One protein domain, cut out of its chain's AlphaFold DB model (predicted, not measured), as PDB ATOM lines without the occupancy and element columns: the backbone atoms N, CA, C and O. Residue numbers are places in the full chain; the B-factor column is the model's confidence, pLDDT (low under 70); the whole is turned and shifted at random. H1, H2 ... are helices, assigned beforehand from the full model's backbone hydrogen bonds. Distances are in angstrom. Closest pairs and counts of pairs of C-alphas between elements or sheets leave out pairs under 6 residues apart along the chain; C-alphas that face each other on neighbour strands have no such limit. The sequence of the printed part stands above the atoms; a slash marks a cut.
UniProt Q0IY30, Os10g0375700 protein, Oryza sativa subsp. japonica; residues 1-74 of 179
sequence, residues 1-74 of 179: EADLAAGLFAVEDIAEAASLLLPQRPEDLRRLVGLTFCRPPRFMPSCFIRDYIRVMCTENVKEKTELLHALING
ATOM      1  N   GLU A   1      24.741 -34.086  30.766       68.11
ATOM      2  CA  GLU A   1      25.138 -33.031  31.734       68.11
ATOM      3  C   GLU A   1      24.464 -33.173  33.096       68.11
ATOM      4  O   GLU A   1      25.172 -33.178  34.093       68.11
ATOM      5  N   ALA A   2      23.138 -33.351  33.173       81.73
ATOM      6  CA  ALA A   2      22.428 -33.432  34.457       81.73
ATOM      7  C   ALA A   2      22.946 -34.538  35.398       81.73
ATOM      8  O   ALA A   2      23.142 -34.287  36.584       81.73
ATOM      9  N   ASP A   3      23.215 -35.743  34.883       85.22
ATOM     10  CA  ASP A   3      23.758 -36.842  35.696       85.22
ATOM     11  C   ASP A   3      25.212 -36.593  36.143       85.22
ATOM     12  O   ASP A   3      25.595 -36.987  37.245       85.22
ATOM     13  N   LEU A   4      26.008 -35.892  35.327       84.48
ATOM     14  CA  LEU A   4      27.372 -35.483  35.680       84.48
ATOM     15  C   LEU A   4      27.345 -34.438  36.799       84.48
ATOM     16  O   LEU A   4      27.961 -34.636  37.841       84.48
ATOM     17  N   ALA A   5      26.516 -33.402  36.647       83.83
ATOM     18  CA  ALA A   5      26.277 -32.393  37.678       83.83
ATOM     19  C   ALA A   5      25.678 -32.986  38.970       83.83
ATOM     20  O   ALA A   5      25.910 -32.473  40.062       83.83
ATOM     21  N   ALA A   6      24.926 -34.088  38.870       87.09
ATOM     22  CA  ALA A   6      24.408 -34.823  40.021       87.09
ATOM     23  C   ALA A   6      25.463 -35.703  40.721       87.09
ATOM     24  O   ALA A   6      25.151 -36.317  41.744       87.09
ATOM     25  N   GLY A   7      26.690 -35.776  40.192       88.15
ATOM     26  CA  GLY A   7      27.777 -36.587  40.739       88.15
ATOM     27  C   GLY A   7      27.576 -38.088  40.533       88.15
ATOM     28  O   GLY A   7      28.006 -38.881  41.368       88.15
ATOM     29  N   LEU A   8      26.870 -38.486  39.467       90.12
ATOM     30  CA  LEU A   8      26.658 -39.898  39.158       90.12
ATOM     31  C   LEU A   8      27.941 -40.550  38.623       90.12
ATOM     32  O   LEU A   8      28.211 -41.704  38.926       90.12
ATOM     33  N   PHE A   9      28.753 -39.818  37.864       92.69
ATOM     34  CA  PHE A   9      30.013 -40.323  37.321       92.69
ATOM     35  C   PHE A   9      31.191 -40.056  38.267       92.69
ATOM     36  O   PHE A   9      31.164 -39.132  39.074       92.69
ATOM     37  N   ALA A  10      32.256 -40.855  38.146       92.37
ATOM     38  CA  ALA A  10      33.488 -40.714  38.935       92.37
ATOM     39  C   ALA A  10      34.451 -39.615  38.425       92.37
ATOM     40  O   ALA A  10      35.636 -39.617  38.775       92.37
ATOM     41  N   VAL A  11      33.946 -38.733  37.565       92.83
ATOM     42  CA  VAL A  11      34.652 -37.623  36.917       92.83
ATOM     43  C   VAL A  11      33.819 -36.352  37.063       92.83
ATOM     44  O   VAL A  11      32.595 -36.429  37.167       92.83
ATOM     45  N   GLU A  12      34.483 -35.208  37.096       90.11
ATOM     46  CA  GLU A  12      33.911 -33.879  37.299       90.11
ATOM     47  C   GLU A  12      33.306 -33.324  36.010       90.11
ATOM     48  O   GLU A  12      32.207 -32.768  36.024       90.11
ATOM     49  N   ASP A  13      33.998 -33.508  34.884       90.36
ATOM     50  CA  ASP A  13      33.581 -32.989  33.588       90.36
ATOM     51  C   ASP A  13      33.917 -33.937  32.415       90.36
ATOM     52  O   ASP A  13      34.481 -35.027  32.564       90.36
ATOM     53  N   ILE A  14      33.510 -33.525  31.212       87.40
ATOM     54  CA  ILE A  14      33.725 -34.283  29.975       87.40
ATOM     55  C   ILE A  14      35.210 -34.323  29.588       87.40
ATOM     56  O   ILE A  14      35.663 -35.315  29.016       87.40
ATOM     57  N   ALA A  15      35.973 -33.270  29.886       90.09
ATOM     58  CA  ALA A  15      37.393 -33.210  29.556       90.09
ATOM     59  C   ALA A  15      38.190 -34.206  30.411       90.09
ATOM     60  O   ALA A  15      39.044 -34.930  29.896       90.09
ATOM     61  N   GLU A  16      37.850 -34.328  31.693       92.44
ATOM     62  CA  GLU A  16      38.399 -35.349  32.571       92.44
ATOM     63  C   GLU A  16      38.021 -36.754  32.081       92.44
ATOM     64  O   GLU A  16      38.895 -37.619  31.979       92.44
ATOM     65  N   ALA A  17      36.757 -36.975  31.697       91.92
ATOM     66  CA  ALA A  17      36.320 -38.240  31.106       91.92
ATOM     67  C   ALA A  17      37.146 -38.606  29.859       91.92
ATOM     68  O   ALA A  17      37.607 -39.742  29.734       91.92
ATOM     69  N   ALA A  18      37.383 -37.638  28.966       91.80
ATOM     70  CA  ALA A  18      38.213 -37.815  27.776       91.80
ATOM     71  C   ALA A  18      39.645 -38.215  28.134       91.80
ATOM     72  O   ALA A  18      40.172 -39.187  27.592       91.80
ATOM     73  N   SER A  19      40.245 -37.512  29.099       92.20
ATOM     74  CA  SER A  19      41.608 -37.784  29.556       92.20
ATOM     75  C   SER A  19      41.759 -39.177  30.177       92.20
ATOM     76  O   SER A  19      42.781 -39.831  29.982       92.20
ATOM     77  N   LEU A  20      40.726 -39.669  30.873       94.01
ATOM     78  CA  LEU A  20      40.727 -41.004  31.466       94.01
ATOM     79  C   LEU A  20      40.475 -42.112  30.454       94.01
ATOM     80  O   LEU A  20      41.040 -43.188  30.617       94.01
ATOM     81  N   LEU A  21      39.629 -41.888  29.446       93.34
ATOM     82  CA  LEU A  21      39.366 -42.871  28.390       93.34
ATOM     83  C   LEU A  21      40.526 -42.967  27.388       93.34
ATOM     84  O   LEU A  21      40.725 -44.019  26.780       93.34
ATOM     85  N   LEU A  22      41.313 -41.895  27.252       93.98
ATOM     86  CA  LEU A  22      42.512 -41.813  26.415       93.98
ATOM     87  C   LEU A  22      43.753 -41.475  27.260       93.98
ATOM     88  O   LEU A  22      44.399 -40.451  27.015       93.98
ATOM     89  N   PRO A  23      44.113 -42.315  28.248       94.33
ATOM     90  CA  PRO A  23      45.160 -41.996  29.208       94.33
ATOM     91  C   PRO A  23      46.506 -41.810  28.507       94.33
ATOM     92  O   PRO A  23      46.989 -42.711  27.824       94.33
ATOM     93  N   GLN A  24      47.131 -40.649  28.716       93.30
ATOM     94  CA  GLN A  24      48.468 -40.342  28.192       93.30
ATOM     95  C   GLN A  24      49.569 -40.572  29.234       93.30
ATOM     96  O   GLN A  24      50.745 -40.686  28.885       93.30
ATOM     97  N   ARG A  25      49.206 -40.672  30.521       91.71
ATOM     98  CA  ARG A  25      50.144 -40.916  31.621       91.71
ATOM     99  C   ARG A  25      49.831 -42.228  32.341       91.71
ATOM    100  O   ARG A  25      48.664 -42.618  32.436       91.71
ATOM    101  N   PRO A  26      50.845 -42.911  32.904       91.45
ATOM    102  CA  PRO A  26      50.629 -44.143  33.655       91.45
ATOM    103  C   PRO A  26      49.633 -44.021  34.814       91.45
ATOM    104  O   PRO A  26      48.939 -44.983  35.138       91.45
ATOM    105  N   GLU A  27      49.562 -42.858  35.450       91.76
ATOM    106  CA  GLU A  27      48.664 -42.564  36.568       91.76
ATOM    107  C   GLU A  27      47.202 -42.544  36.107       91.76
ATOM    108  O   GLU A  27      46.341 -43.109  36.785       91.76
ATOM    109  N   ASP A  28      46.945 -41.990  34.919       93.26
ATOM    110  CA  ASP A  28      45.612 -41.931  34.314       93.26
ATOM    111  C   ASP A  28      45.123 -43.343  33.973       93.26
ATOM    112  O   ASP A  28      43.997 -43.709  34.313       93.26
ATOM    113  N   LEU A  29      45.997 -44.197  33.412       94.51
ATOM    114  CA  LEU A  29      45.641 -45.595  33.148       94.51
ATOM    115  C   LEU A  29      45.374 -46.371  34.446       94.51
ATOM    116  O   LEU A  29      44.418 -47.145  34.516       94.51
ATOM    117  N   ARG A  30      46.184 -46.173  35.495       93.56
ATOM    118  CA  ARG A  30      45.940 -46.817  36.800       93.56
ATOM    119  C   ARG A  30      44.593 -46.403  37.380       93.56
ATOM    120  O   ARG A  30      43.870 -47.258  37.893       93.56
ATOM    121  N   ARG A  31      44.242 -45.120  37.271       94.40
ATOM    122  CA  ARG A  31      42.932 -44.625  37.690       94.40
ATOM    123  C   ARG A  31      41.812 -45.246  36.856       94.40
ATOM    124  O   ARG A  31      40.868 -45.765  37.449       94.40
ATOM    125  N   LEU A  32      41.940 -45.283  35.527       95.78
ATOM    126  CA  LEU A  32      40.958 -45.923  34.644       95.78
ATOM    127  C   LEU A  32      40.723 -47.386  35.037       95.78
ATOM    128  O   LEU A  32      39.580 -47.814  35.189       95.78
ATOM    129  N   VAL A  33      41.792 -48.152  35.263       95.45
ATOM    130  CA  VAL A  33      41.703 -49.551  35.704       95.45
ATOM    131  C   VAL A  33      41.013 -49.660  37.068       95.45
ATOM    132  O   VAL A  33      40.156 -50.522  37.254       95.45
ATOM    133  N   GLY A  34      41.333 -48.777  38.016       95.75
ATOM    134  CA  GLY A  34      40.696 -48.749  39.338       95.75
ATOM    135  C   GLY A  34      39.196 -48.418  39.317       95.75
ATOM    136  O   GLY A  34      38.458 -48.863  40.201       95.75
ATOM    137  N   LEU A  35      38.741 -47.662  38.315       96.18
ATOM    138  CA  LEU A  35      37.323 -47.378  38.071       96.18
ATOM    139  C   LEU A  35      36.627 -48.520  37.315       96.18
ATOM    140  O   LEU A  35      35.479 -48.850  37.599       96.18
ATOM    141  N   THR A  36      37.334 -49.139  36.372       97.13
ATOM    142  CA  THR A  36      36.785 -50.148  35.458       97.13
ATOM    143  C   THR A  36      36.565 -51.503  36.134       97.13
ATOM    144  O   THR A  36      35.613 -52.208  35.803       97.13
ATOM    145  N   PHE A  37      37.430 -51.889  37.073       97.50
ATOM    146  CA  PHE A  37      37.380 -53.197  37.729       97.50
ATOM    147  C   PHE A  37      36.804 -53.095  39.147       97.50
ATOM    148  O   PHE A  37      37.168 -52.204  39.912       97.50
ATOM    149  N   CYS A  38      35.983 -54.069  39.548       96.73
ATOM    150  CA  CYS A  38      35.597 -54.256  40.950       96.73
ATOM    151  C   CYS A  38      36.824 -54.617  41.800       96.73
ATOM    152  O   CYS A  38      37.031 -54.050  42.877       96.73
ATOM    153  N   ARG A  39      37.676 -55.525  41.300       93.73
ATOM    154  CA  ARG A  39      38.979 -55.851  41.905       93.73
ATOM    155  C   ARG A  39      40.111 -55.618  40.900       93.73
ATOM    156  O   ARG A  39      40.492 -56.558  40.200       93.73
ATOM    157  N   PRO A  40      40.664 -54.397  40.808       92.69
ATOM    158  CA  PRO A  40      41.762 -54.126  39.889       92.69
ATOM    159  C   PRO A  40      43.002 -54.975  40.230       92.69
ATOM    160  O   PRO A  40      43.223 -55.301  41.405       92.69
ATOM    161  N   PRO A  41      43.839 -55.330  39.235       87.90
ATOM    162  CA  PRO A  41      45.098 -56.028  39.480       87.90
ATOM    163  C   PRO A  41      45.978 -55.262  40.473       87.90
ATOM    164  O   PRO A  41      46.260 -54.082  40.282       87.90
ATOM    165  N   ARG A  42      46.444 -55.942  41.529       85.80
ATOM    166  CA  ARG A  42      47.295 -55.331  42.570       85.80
ATOM    167  C   ARG A  42      48.679 -54.935  42.063       85.80
ATOM    168  O   ARG A  42      49.320 -54.072  42.649       85.80
ATOM    169  N   PHE A  43      49.147 -55.587  41.003       88.72
ATOM    170  CA  PHE A  43      50.460 -55.357  40.427       88.72
ATOM    171  C   PHE A  43      50.332 -55.143  38.924       88.72
ATOM    172  O   PHE A  43      49.847 -56.013  38.202       88.72
ATOM    173  N   MET A  44      50.766 -53.971  38.469       87.07
ATOM    174  CA  MET A  44      50.813 -53.612  37.059       87.07
ATOM    175  C   MET A  44      52.134 -52.884  36.785       87.07
ATOM    176  O   MET A  44      52.248 -51.689  37.076       87.07
ATOM    177  N   PRO A  45      53.163 -53.598  36.292       89.09
ATOM    178  CA  PRO A  45      54.451 -52.991  35.985       89.09
ATOM    179  C   PRO A  45      54.324 -51.813  35.019       89.09
ATOM    180  O   PRO A  45      53.541 -51.840  34.069       89.09
ATOM    181  N   SER A  46      55.154 -50.792  35.227       88.31
ATOM    182  CA  SER A  46      55.130 -49.573  34.414       88.31
ATOM    183  C   SER A  46      55.473 -49.807  32.938       88.31
ATOM    184  O   SER A  46      55.116 -48.974  32.110       88.31
ATOM    185  N   CYS A  47      56.166 -50.894  32.571       90.75
ATOM    186  CA  CYS A  47      56.351 -51.262  31.160       90.75
ATOM    187  C   CYS A  47      55.015 -51.622  30.501       90.75
ATOM    188  O   CYS A  47      54.655 -50.963  29.538       90.75
ATOM    189  N   PHE A  48      54.217 -52.524  31.086       91.60
ATOM    190  CA  PHE A  48      52.897 -52.882  30.547       91.60
ATOM    191  C   PHE A  48      51.947 -51.689  30.453       91.60
ATOM    192  O   PHE A  48      51.196 -51.581  29.491       91.60
ATOM    193  N   ILE A  49      51.989 -50.776  31.429       93.25
ATOM    194  CA  ILE A  49      51.188 -49.545  31.379       93.25
ATOM    195  C   ILE A  49      51.608 -48.673  30.193       93.25
ATOM    196  O   ILE A  49      50.760 -48.223  29.427       93.25
ATOM    197  N   ARG A  50      52.915 -48.446  30.024       93.51
ATOM    198  CA  ARG A  50      53.443 -47.650  28.907       93.51
ATOM    199  C   ARG A  50      53.169 -48.309  27.560       93.51
ATOM    200  O   ARG A  50      52.844 -47.602  26.613       93.51
ATOM    201  N   ASP A  51      53.269 -49.629  27.482       94.54
ATOM    202  CA  ASP A  51      52.991 -50.384  26.263       94.54
ATOM    203  C   ASP A  51      51.501 -50.332  25.917       94.54
ATOM    204  O   ASP A  51      51.156 -50.080  24.766       94.54
ATOM    205  N   TYR A  52      50.610 -50.461  26.906       94.02
ATOM    206  CA  TYR A  52      49.171 -50.277  26.704       94.02
ATOM    207  C   TYR A  52      48.853 -48.874  26.179       94.02
ATOM    208  O   TYR A  52      48.161 -48.751  25.174       94.02
ATOM    209  N   ILE A  53      49.387 -47.826  26.821       95.12
ATOM    210  CA  ILE A  53      49.192 -46.436  26.379       95.12
ATOM    211  C   ILE A  53      49.693 -46.274  24.945       95.12
ATOM    212  O   ILE A  53      48.966 -45.764  24.096       95.12
ATOM    213  N   ARG A  54      50.901 -46.771  24.655       95.07
ATOM    214  CA  ARG A  54      51.501 -46.705  23.321       95.07
ATOM    215  C   ARG A  54      50.600 -47.336  22.265       95.07
ATOM    216  O   ARG A  54      50.366 -46.705  21.246       95.07
ATOM    217  N   VAL A  55      50.093 -48.544  22.509       94.60
ATOM    218  CA  VAL A  55      49.323 -49.314  21.519       94.60
ATOM    219  C   VAL A  55      47.876 -48.831  21.402       94.60
ATOM    220  O   VAL A  55      47.341 -48.765  20.302       94.60
ATOM    221  N   MET A  56      47.222 -48.490  22.513       93.89
ATOM    222  CA  MET A  56      45.774 -48.239  22.535       93.89
ATOM    223  C   MET A  56      45.408 -46.748  22.491       93.89
ATOM    224  O   MET A  56      44.322 -46.386  22.022       93.89
ATOM    225  N   CYS A  57      46.294 -45.875  22.981       93.90
ATOM    226  CA  CYS A  57      45.943 -44.505  23.365       93.90
ATOM    227  C   CYS A  57      46.735 -43.411  22.631       93.90
ATOM    228  O   CYS A  57      46.461 -42.243  22.885       93.90
ATOM    229  N   THR A  58      47.677 -43.740  21.737       92.58
ATOM    230  CA  THR A  58      48.473 -42.722  21.011       92.58
ATOM    231  C   THR A  58      47.935 -42.379  19.623       92.58
ATOM    232  O   THR A  58      48.104 -41.253  19.162       92.58
ATOM    233  N   GLU A  59      47.251 -43.310  18.958       94.48
ATOM    234  CA  GLU A  59      46.672 -43.067  17.635       94.48
ATOM    235  C   GLU A  59      45.295 -42.406  17.720       94.48
ATOM    236  O   GLU A  59      44.474 -42.764  18.576       94.48
ATOM    237  N   ASN A  60      45.019 -41.506  16.771       94.53
ATOM    238  CA  ASN A  60      43.720 -40.858  16.562       94.53
ATOM    239  C   ASN A  60      43.151 -40.199  17.832       94.53
ATOM    240  O   ASN A  60      41.955 -40.283  18.113       94.53
ATOM    241  N   VAL A  61      44.019 -39.613  18.668       93.73
ATOM    242  CA  VAL A  61      43.615 -39.023  19.959       93.73
ATOM    243  C   VAL A  61      42.589 -37.916  19.750       93.73
ATOM    244  O   VAL A  61      41.597 -37.856  20.477       93.73
ATOM    245  N   LYS A  62      42.800 -37.073  18.735       95.03
ATOM    246  CA  LYS A  62      41.891 -35.980  18.390       95.03
ATOM    247  C   LYS A  62      40.512 -36.521  18.010       95.03
ATOM    248  O   LYS A  62      39.526 -36.137  18.624       95.03
ATOM    249  N   GLU A  63      40.453 -37.470  17.085       96.13
ATOM    250  CA  GLU A  63      39.213 -38.047  16.561       96.13
ATOM    251  C   GLU A  63      38.457 -38.834  17.638       96.13
ATOM    252  O   GLU A  63      37.236 -38.742  17.737       96.13
ATOM    253  N   LYS A  64      39.167 -39.583  18.494       95.13
ATOM    254  CA  LYS A  64      38.559 -40.284  19.639       95.13
ATOM    255  C   LYS A  64      37.987 -39.296  20.663       95.13
ATOM    256  O   LYS A  64      36.923 -39.553  21.226       95.13
ATOM    257  N   THR A  65      38.666 -38.169  20.886       93.50
ATOM    258  CA  THR A  65      38.185 -37.095  21.769       93.50
ATOM    259  C   THR A  65      36.950 -36.416  21.175       93.50
ATOM    260  O   THR A  65      35.940 -36.261  21.860       93.50
ATOM    261  N   GLU A  66      36.973 -36.082  19.884       93.96
ATOM    262  CA  GLU A  66      35.827 -35.521  19.160       93.96
ATOM    263  C   GLU A  66      34.626 -36.478  19.165       93.96
ATOM    264  O   GLU A  66      33.500 -36.050  19.425       93.96
ATOM    265  N   LEU A  67      34.858 -37.781  18.966       93.49
ATOM    266  CA  LEU A  67      33.823 -38.810  19.062       93.49
ATOM    267  C   LEU A  67      33.185 -38.835  20.453       93.49
ATOM    268  O   LEU A  67      31.961 -38.904  20.563       93.49
ATOM    269  N   LEU A  68      33.986 -38.757  21.516       90.61
ATOM    270  CA  LEU A  68      33.464 -38.713  22.879       90.61
ATOM    271  C   LEU A  68      32.577 -37.481  23.098       90.61
ATOM    272  O   LEU A  68      31.461 -37.614  23.606       90.61
ATOM    273  N   HIS A  69      33.029 -36.300  22.669       89.89
ATOM    274  CA  HIS A  69      32.224 -35.081  22.743       89.89
ATOM    275  C   HIS A  69      30.914 -35.212  21.953       89.89
ATOM    276  O   HIS A  69      29.857 -34.832  22.456       89.89
ATOM    277  N   ALA A  70      30.954 -35.800  20.756       89.78
ATOM    278  CA  ALA A  70      29.763 -36.028  19.941       89.78
ATOM    279  C   ALA A  70      28.773 -37.003  20.605       89.78
ATOM    280  O   ALA A  70      27.563 -36.769  20.574       89.78
ATOM    281  N   LEU A  71      29.267 -38.073  21.238       86.92
ATOM    282  CA  LEU A  71      28.434 -39.044  21.952       86.92
ATOM    283  C   LEU A  71      27.751 -38.436  23.180       86.92
ATOM    284  O   LEU A  71      26.602 -38.774  23.451       86.92
ATOM    285  N   ILE A  72      28.431 -37.545  23.903       83.20
ATOM    286  CA  ILE A  72      27.880 -36.923  25.113       83.20
ATOM    287  C   ILE A  72      26.904 -35.794  24.768       83.20
ATOM    288  O   ILE A  72      25.830 -35.714  25.360       83.20
ATOM    289  N   ASN A  73      27.248 -34.941  23.803       82.29
ATOM    290  CA  ASN A  73      26.432 -33.774  23.456       82.29
ATOM    291  C   ASN A  73      25.243 -34.132  22.552       82.29
ATOM    292  O   ASN A  73      24.221 -33.451  22.570       82.29
ATOM    293  N   GLY A  74      25.370 -35.188  21.741       74.66
ATOM    294  CA  GLY A  74      24.388 -35.553  20.720       74.66
ATOM    295  C   GLY A  74      23.342 -36.583  21.149       74.66
ATOM    296  O   GLY A  74      22.561 -37.019  20.303       74.66
TER     297      GLY A  74
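What this domain is: This is residues 1 to 74 of the 179 residues of the protein "Os10g0375700 protein" of Oryza sativa subsp. japonica (UniProt Q0IY30). The model is a flat, open arrangement of helices, in which H2 and H3 lie nearest the middle and meet about at right angles, while H4 packs on H3 and H5 follows H4 round one edge, running back past H2. The short H1 lies out at one end and touches no helix, and residues 37 to 45 go round from H3 to H4 without a named helix. The printed part has 74 residues with five named helices, H1 to H5 in order along the chain, and no named strand; the class is all helix, and the packing is mostly crossed, with none of the three touching pairs at a shallow tilt. It is only just compact, close to loose, with a radius of gyration of the C-alphas of 13.4 A, and its C-alphas span 37 by 28 by 14 A.

How they stand to each other: The longest helix by residues, H5, residues 61 to 73, only just touches H2, residues 14 to 21, with 3 pairs of C-alphas within 8 A. H5 touches H2 with residues 65 to 69 alone, and the closest C-alphas of the two helices, those of Ala 18 and Thr 65, are 6.1 A apart. The two run opposite ways at a steep tilt of 51 degrees. H2 also touches H3, residues 26 to 36, about perpendicular at 85 degrees, with the C-alphas of Leu 20 and Asp 28 closest at 5.7 A. H3 touches H4, residues 46 to 57, about perpendicular at 77 degrees; the closest C-alphas are those of Pro 26 and Ile 49, 5.9 A. H4 and H5 meet only through their link. H2 and H4 are only just apart, their closest C-alphas at 8.4 A, and H3 and H5 are apart. H1, residues 2 to 5, is apart from H2, H3, H4 and H5. Every O i to N i+4 pair is within hydrogen-bond range in H2, H3, H4 and H5; H1 is too short for such a pair, and its one O i to N i+3 pair is within range.

Where its parts are: H5 is 18.3 A long from first to last C-alpha; C-alpha 61 is at (43.615, -39.023, 19.959) and C-alpha 73 is at (26.432, -33.774, 23.456). H4 and H3 each measure 15.2 A, and H2 measures 10.4 A. H1 begins at C-alpha 2, at (22.428, -33.432, 34.457), and measures 5.1 A.

The domain as a whole: The two C-alphas farthest apart, those of Ala 2 and Cys 47, are 38.5 A apart, while those of Glu 1 and Gly 74 are 11.3 A apart. The printed part has no cut. The links H2 to H3 and H4 to H5 are tight, those from H1 to H2 and H3 to H4 are short, and no link is long. The mean pLDDT of the printed part is 91.2, and residue 1, the chain's first, is the one printed residue under 70.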